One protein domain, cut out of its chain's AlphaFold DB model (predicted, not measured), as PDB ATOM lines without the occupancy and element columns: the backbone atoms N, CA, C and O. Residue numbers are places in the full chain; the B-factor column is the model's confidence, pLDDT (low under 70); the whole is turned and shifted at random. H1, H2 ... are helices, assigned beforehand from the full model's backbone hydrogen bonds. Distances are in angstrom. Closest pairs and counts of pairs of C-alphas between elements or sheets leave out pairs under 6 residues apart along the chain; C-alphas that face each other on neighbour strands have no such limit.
ATOM      1  N   VAL A   8     -75.685 150.016  32.723       95.75
ATOM      2  CA  VAL A   8     -75.102 149.738  31.405       95.75
ATOM      3  C   VAL A   8     -75.812 150.485  30.269       95.75
ATOM      4  O   VAL A   8     -75.191 150.783  29.247       95.75
ATOM      5  N   GLU A   9     -77.076 150.868  30.469       95.06
ATOM      6  CA  GLU A   9     -77.883 151.605  29.495       95.06
ATOM      7  C   GLU A   9     -77.429 153.060  29.318       95.06
ATOM      8  O   GLU A   9     -77.811 153.701  28.342       95.06
ATOM      9  N   ILE A  10     -76.552 153.580  30.192       95.81
ATOM     10  CA  ILE A  10     -75.867 154.864  29.956       95.81
ATOM     11  C   ILE A  10     -75.142 154.846  28.601       95.81
ATOM     12  O   ILE A  10     -75.096 155.873  27.922       95.81
ATOM     13  N   ASP A  11     -74.601 153.688  28.208       94.31
ATOM     14  CA  ASP A  11     -73.919 153.509  26.926       94.31
ATOM     15  C   ASP A  11     -74.777 152.780  25.893       94.31
ATOM     16  O   ASP A  11     -74.828 153.206  24.740       94.31
ATOM     17  N   ALA A  12     -75.420 151.675  26.283       91.25
ATOM     18  CA  ALA A  12     -76.184 150.836  25.356       91.25
ATOM     19  C   ALA A  12     -77.522 151.478  24.937       91.25
ATOM     20  O   ALA A  12     -78.062 151.171  23.873       91.25
ATOM     21  N   GLY A  13     -78.036 152.405  25.755       90.25
ATOM     22  CA  GLY A  13     -79.385 152.947  25.646       90.25
ATOM     23  C   GLY A  13     -80.469 151.943  26.049       90.25
ATOM     24  O   GLY A  13     -80.261 150.733  26.020       90.25
ATOM     25  N   ASP A  14     -81.653 152.459  26.377       89.00
ATOM     26  CA  ASP A  14     -82.822 151.630  26.690       89.00
ATOM     27  C   ASP A  14     -83.385 150.956  25.421       89.00
ATOM     28  O   ASP A  14     -83.481 151.546  24.327       89.00
ATOM     29  N   THR A  15     -83.784 149.695  25.574       85.12
ATOM     30  CA  THR A  15     -84.507 148.936  24.556       85.12
ATOM     31  C   THR A  15     -85.914 148.643  25.040       85.12
ATOM     32  O   THR A  15     -86.163 147.706  25.801       85.12
ATOM     33  N   PHE A  16     -86.870 149.387  24.483       84.50
ATOM     34  CA  PHE A  16     -88.277 149.225  24.812       84.50
ATOM     35  C   PHE A  16     -88.721 147.759  24.695       84.50
ATOM     36  O   PHE A  16     -88.633 147.132  23.639       84.50
ATOM     37  N   ILE A  17     -89.264 147.213  25.785       82.62
ATOM     38  CA  ILE A  17     -89.594 145.783  25.923       82.62
ATOM     39  C   ILE A  17     -90.580 145.252  24.864       82.62
ATOM     40  O   ILE A  17     -90.644 144.042  24.613       82.62
ATOM     41  N   TYR A  18     -91.372 146.143  24.256       81.06
ATOM     42  CA  TYR A  18     -92.321 145.814  23.195       81.06
ATOM     43  C   TYR A  18     -91.842 146.229  21.799       81.06
ATOM     44  O   TYR A  18     -92.600 146.067  20.845       81.06
ATOM     45  N   ASP A  19     -90.622 146.729  21.637       78.31
ATOM     46  CA  ASP A  19     -90.047 146.949  20.312       78.31
ATOM     47  C   ASP A  19     -89.886 145.602  19.586       78.31
ATOM     48  O   ASP A  19     -89.476 144.613  20.175       78.31
ATOM     49  N   SER A  20     -90.283 145.524  18.320       68.88
ATOM     50  CA  SER A  20     -90.092 144.328  17.482       68.88
ATOM     51  C   SER A  20     -88.948 144.482  16.478       68.88
ATOM     52  O   SER A  20     -88.691 143.560  15.709       68.88
ATOM     53  N   THR A  21     -88.322 145.658  16.430       65.00
ATOM     54  CA  THR A  21     -87.293 146.033  15.454       65.00
ATOM     55  C   THR A  21     -85.886 145.968  16.034       65.00
ATOM     56  O   THR A  21     -84.960 145.580  15.323       65.00
ATOM     57  N   LYS A  22     -85.724 146.277  17.325       61.78
ATOM     58  CA  LYS A  22     -84.473 146.063  18.056       61.78
ATOM     59  C   LYS A  22     -84.368 144.627  18.555       61.78
ATOM     60  O   LYS A  22     -85.351 144.035  19.004       61.78
ATOM     61  N   SER A  23     -83.158 144.072  18.508       60.09
ATOM     62  CA  SER A  23     -82.895 142.806  19.182       60.09
ATOM     63  C   SER A  23     -83.001 143.012  20.690       60.09
ATOM     64  O   SER A  23     -82.306 143.849  21.250       60.09
ATOM     65  N   HIS A  24     -83.838 142.222  21.358       60.59
ATOM     66  CA  HIS A  24     -83.876 142.181  22.826       60.59
ATOM     67  C   HIS A  24     -82.715 141.379  23.426       60.59
ATOM     68  O   HIS A  24     -82.679 141.162  24.631       60.59
ATOM     69  N   THR A  25     -81.802 140.886  22.588       60.16
ATOM     70  CA  THR A  25     -80.535 140.290  23.008       60.16
ATOM     71  C   THR A  25     -79.423 141.311  22.785       60.16
ATOM     72  O   THR A  25     -78.471 141.040  22.053       60.16
ATOM     73  N   ASN A  26     -79.557 142.510  23.360       63.12
ATOM     74  CA  ASN A  26     -78.547 143.567  23.241       63.12
ATOM     75  C   ASN A  26     -77.331 143.328  24.161       63.12
ATOM     76  O   ASN A  26     -76.587 144.241  24.506       63.12
ATOM     77  N   THR A  27     -77.103 142.061  24.518       73.50
ATOM     78  CA  THR A  27     -76.158 141.601  25.536       73.50
ATOM     79  C   THR A  27     -74.714 141.961  25.217       73.50
ATOM     80  O   THR A  27     -73.916 142.125  26.133       73.50
ATOM     81  N   ASP A  28     -74.358 142.097  23.937       85.31
ATOM     82  CA  ASP A  28     -72.997 142.465  23.540       85.31
ATOM     83  C   ASP A  28     -72.723 143.960  23.764       85.31
ATOM     84  O   ASP A  28     -71.673 144.313  24.305       85.31
ATOM     85  N   GLU A  29     -73.668 144.838  23.405       89.12
ATOM     86  CA  GLU A  29     -73.560 146.284  23.647       89.12
ATOM     87  C   GLU A  29     -73.616 146.590  25.145       89.12
ATOM     88  O   GLU A  29     -72.773 147.327  25.666       89.12
ATOM     89  N   GLU A  30     -74.533 145.947  25.865       92.94
ATOM     90  CA  GLU A  30     -74.641 146.067  27.317       92.94
ATOM     91  C   GLU A  30     -73.393 145.536  28.030       92.94
ATOM     92  O   GLU A  30     -72.912 146.167  28.968       92.94
ATOM     93  N   LEU A  31     -72.786 144.435  27.565       93.75
ATOM     94  CA  LEU A  31     -71.535 143.928  28.139       93.75
ATOM     95  C   LEU A  31     -70.358 144.884  27.892       93.75
ATOM     96  O   LEU A  31     -69.472 144.997  28.747       93.75
ATOM     97  N   ILE A  32     -70.312 145.557  26.738       95.25
ATOM     98  CA  ILE A  32     -69.320 146.610  26.471       95.25
ATOM     99  C   ILE A  32     -69.533 147.775  27.447       95.25
ATOM    100  O   ILE A  32     -68.566 148.204  28.085       95.25
ATOM    101  N   GLY A  33     -70.781 148.222  27.621       96.00
ATOM    102  CA  GLY A  33     -71.156 149.259  28.587       96.00
ATOM    103  C   GLY A  33     -70.790 148.877  30.023       96.00
ATOM    104  O   GLY A  33     -70.111 149.634  30.713       96.00
ATOM    105  N   ALA A  34     -71.118 147.655  30.449       96.88
ATOM    106  CA  ALA A  34     -70.769 147.107  31.758       96.88
ATOM    107  C   ALA A  34     -69.259 147.160  32.008       96.88
ATOM    108  O   ALA A  34     -68.810 147.679  33.029       96.88
ATOM    109  N   LYS A  35     -68.457 146.669  31.054       97.25
ATOM    110  CA  LYS A  35     -66.991 146.678  31.167       97.25
ATOM    111  C   LYS A  35     -66.429 148.094  31.233       97.25
ATOM    112  O   LYS A  35     -65.506 148.328  32.009       97.25
ATOM    113  N   ARG A  36     -66.959 149.034  30.441       98.12
ATOM    114  CA  ARG A  36     -66.492 150.425  30.453       98.12
ATOM    115  C   ARG A  36     -66.882 151.141  31.744       98.12
ATOM    116  O   ARG A  36     -66.034 151.793  32.343       98.12
ATOM    117  N   ILE A  37     -68.150 151.056  32.145       98.31
ATOM    118  CA  ILE A  37     -68.709 151.827  33.261       98.31
ATOM    119  C   ILE A  37     -68.250 151.257  34.596       98.31
ATOM    120  O   ILE A  37     -67.685 151.993  35.404       98.31
ATOM    121  N   PHE A  38     -68.431 149.954  34.829       98.44
ATOM    122  CA  PHE A  38     -67.975 149.341  36.076       98.44
ATOM    123  C   PHE A  38     -66.448 149.304  36.153       98.44
ATOM    124  O   PHE A  38     -65.904 149.423  37.243       98.44
ATOM    125  N   GLY A  39     -65.747 149.273  35.014       98.12
ATOM    126  CA  GLY A  39     -64.289 149.416  34.947       98.12
ATOM    127  C   GLY A  39     -63.736 150.765  35.432       98.12
ATOM    128  O   GLY A  39     -62.521 150.901  35.553       98.12
ATOM    129  N   LEU A  40     -64.589 151.757  35.725       98.31
ATOM    130  CA  LEU A  40     -64.188 152.998  36.407       98.31
ATOM    131  C   LEU A  40     -63.979 152.807  37.919       98.31
ATOM    132  O   LEU A  40     -63.379 153.665  38.569       98.31
ATOM    133  N   LEU A  41     -64.502 151.719  38.486       98.50
ATOM    134  CA  LEU A  41     -64.375 151.369  39.898       98.50
ATOM    135  C   LEU A  41     -63.028 150.669  40.168       98.50
ATOM    136  O   LEU A  41     -62.362 150.214  39.235       98.50
ATOM    137  N   PRO A  42     -62.607 150.539  41.442       98.75
ATOM    138  CA  PRO A  42     -61.505 149.654  41.809       98.75
ATOM    139  C   PRO A  42     -61.723 148.239  41.263       98.75
ATOM    140  O   PRO A  42     -62.852 147.756  41.249       98.75
ATOM    141  N   THR A  43     -60.647 147.563  40.851       98.31
ATOM    142  CA  THR A  43     -60.711 146.290  40.108       98.31
ATOM    143  C   THR A  43     -61.624 145.244  40.748       98.31
ATOM    144  O   THR A  43     -62.477 144.697  40.062       98.31
ATOM    145  N   GLU A  44     -61.504 145.022  42.057       98.50
ATOM    146  CA  GLU A  44     -62.334 144.052  42.786       98.50
ATOM    147  C   GLU A  44     -63.830 144.398  42.710       98.50
ATOM    148  O   GLU A  44     -64.659 143.544  42.405       98.50
ATOM    149  N   GLN A  45     -64.173 145.675  42.895       98.50
ATOM    150  CA  GLN A  45     -65.554 146.147  42.824       98.50
ATOM    151  C   GLN A  45     -66.100 146.110  41.389       98.50
ATOM    152  O   GLN A  45     -67.268 145.795  41.172       98.50
ATOM    153  N   ALA A  46     -65.262 146.426  40.398       98.50
ATOM    154  CA  ALA A  46     -65.626 146.337  38.989       98.50
ATOM    155  C   ALA A  46     -65.987 144.894  38.602       98.50
ATOM    156  O   ALA A  46     -67.017 144.658  37.970       98.50
ATOM    157  N   GLU A  47     -65.157 143.930  39.009       98.44
ATOM    158  CA  GLU A  47     -65.382 142.502  38.771       98.44
ATOM    159  C   GLU A  47     -66.652 142.004  39.473       98.44
ATOM    160  O   GLU A  47     -67.468 141.331  38.839       98.44
ATOM    161  N   GLU A  48     -66.865 142.398  40.733       98.56
ATOM    162  CA  GLU A  48     -68.083 142.088  41.487       98.56
ATOM    163  C   GLU A  48     -69.339 142.624  40.782       98.56
ATOM    164  O   GLU A  48     -70.308 141.891  40.580       98.56
ATOM    165  N   PHE A  49     -69.336 143.889  40.355       98.56
ATOM    166  CA  PHE A  49     -70.517 144.517  39.756       98.56
ATOM    167  C   PHE A  49     -70.836 143.931  38.381       98.56
ATOM    168  O   PHE A  49     -72.007 143.706  38.071       98.56
ATOM    169  N   ILE A  50     -69.812 143.615  37.579       97.94
ATOM    170  CA  ILE A  50     -69.991 142.898  36.310       97.94
ATOM    171  C   ILE A  50     -70.580 141.505  36.563       97.94
ATOM    172  O   ILE A  50     -71.440 141.070  35.797       97.94
ATOM    173  N   ALA A  51     -70.144 140.799  37.611       98.12
ATOM    174  CA  ALA A  51     -70.694 139.492  37.960       98.12
ATOM    175  C   ALA A  51     -72.169 139.587  38.386       98.12
ATOM    176  O   ALA A  51     -72.992 138.848  37.854       98.12
ATOM    177  N   ILE A  52     -72.522 140.542  39.254       98.38
ATOM    178  CA  ILE A  52     -73.911 140.777  39.691       98.38
ATOM    179  C   ILE A  52     -74.810 141.178  38.513       98.38
ATOM    180  O   ILE A  52     -75.964 140.757  38.441       98.38
ATOM    181  N   TRP A  53     -74.309 142.012  37.597       97.56
ATOM    182  CA  TRP A  53     -75.049 142.392  36.392       97.56
ATOM    183  C   TRP A  53     -75.299 141.177  35.485       97.56
ATOM    184  O   TRP A  53     -76.433 140.947  35.074       97.56
ATOM    185  N   LYS A  54     -74.284 140.333  35.247       96.25
ATOM    186  CA  LYS A  54     -74.458 139.084  34.486       96.25
ATOM    187  C   LYS A  54     -75.453 138.136  35.145       96.25
ATOM    188  O   LYS A  54     -76.284 137.562  34.454       96.25
ATOM    189  N   GLU A  55     -75.391 137.998  36.467       97.19
ATOM    190  CA  GLU A  55     -76.320 137.162  37.229       97.19
ATOM    191  C   GLU A  55     -77.778 137.604  37.012       97.19
ATOM    192  O   GLU A  55     -78.658 136.769  36.794       97.19
ATOM    193  N   PHE A  56     -78.030 138.918  37.008       96.62
ATOM    194  CA  PHE A  56     -79.346 139.480  36.702       96.62
ATOM    195  C   PHE A  56     -79.813 139.153  35.278       96.62
ATOM    196  O   PHE A  56     -80.975 138.784  35.090       96.62
ATOM    197  N   GLU A  57     -78.927 139.266  34.286       93.56
ATOM    198  CA  GLU A  57     -79.265 138.953  32.893       93.56
ATOM    199  C   GLU A  57     -79.505 137.459  32.658       93.56
ATOM    200  O   GLU A  57     -80.416 137.088  31.919       93.56
ATOM    201  N   GLU A  58     -78.757 136.587  33.337       93.56
ATOM    202  CA  GLU A  58     -78.950 135.137  33.261       93.56
ATOM    203  C   GLU A  58     -80.269 134.688  33.908       93.56
ATOM    204  O   GLU A  58     -80.877 133.718  33.452       93.56
ATOM    205  N   SER A  59     -80.747 135.390  34.944       94.94
ATOM    206  CA  SER A  59     -82.039 135.123  35.598       94.94
ATOM    207  C   SER A  59     -82.183 133.677  36.126       94.94
ATOM    208  O   SER A  59     -83.274 133.095  36.110       94.94
TER     209      SER A  59
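Overview. This is residues 8 to 59 of the 130 residues of the protein "Hydrolase" of Aquipluma nitroreducens (UniProt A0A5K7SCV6). The model is a helical hairpin of H2 and the longer H3, a narrow V whose helices meet near their link, with the short helix H1 packed on H2 and apart from H3. The long link from H1 to H2 loops away from the helices, and its residues 17 to 22 stick out at one end. The printed part has 52 residues with three named helices, in the order H1, H2, H3, and no named strand; the class is all helix. It is only just compact, close to loose, with a radius of gyration of the C-alphas of 11.9 A, and its elongated outline spans 38 by 22 by 13 A.

Arrangement. H1, residues 8 to 12, touches H2, residues 27 to 38; their closest C-alphas, those of Val 8 and Gly 33, are 4.9 A apart. H2 touches H3, residues 43 to 58, with residues 34 to 38 alone. The closest C-alphas of this hairpin are those of Phe 38 and Ala 46, 4.8 A apart. H2 and H3 run opposite ways at a shallow tilt of 27 degrees. H1 and H3 are apart. In H1, H2 and H3 every O i to N i+4 pair is within hydrogen-bond range.

Along the chain. H1 begins at C-alpha 8, at (-75.102, 149.738, 31.405). H2 measures 15.4 A from C-alpha 27, at (-76.158, 141.601, 25.536), to C-alpha 38. H3 measures 22.4 A and ends at C-alpha 58, at (-78.950, 135.137, 33.261).

Size, cuts and confidence. The two C-alphas farthest apart, those of Ser 20 and Pro 42, are 37.9 A apart. The printed part has no cut. The link from H1 to H2, 14 residues, is long; that from H2 to H3, 4 residues, is tight. Residues 17 to 22 stand free. The mean pLDDT of the printed part is 89.7, and residues 20 to 26 are under 70.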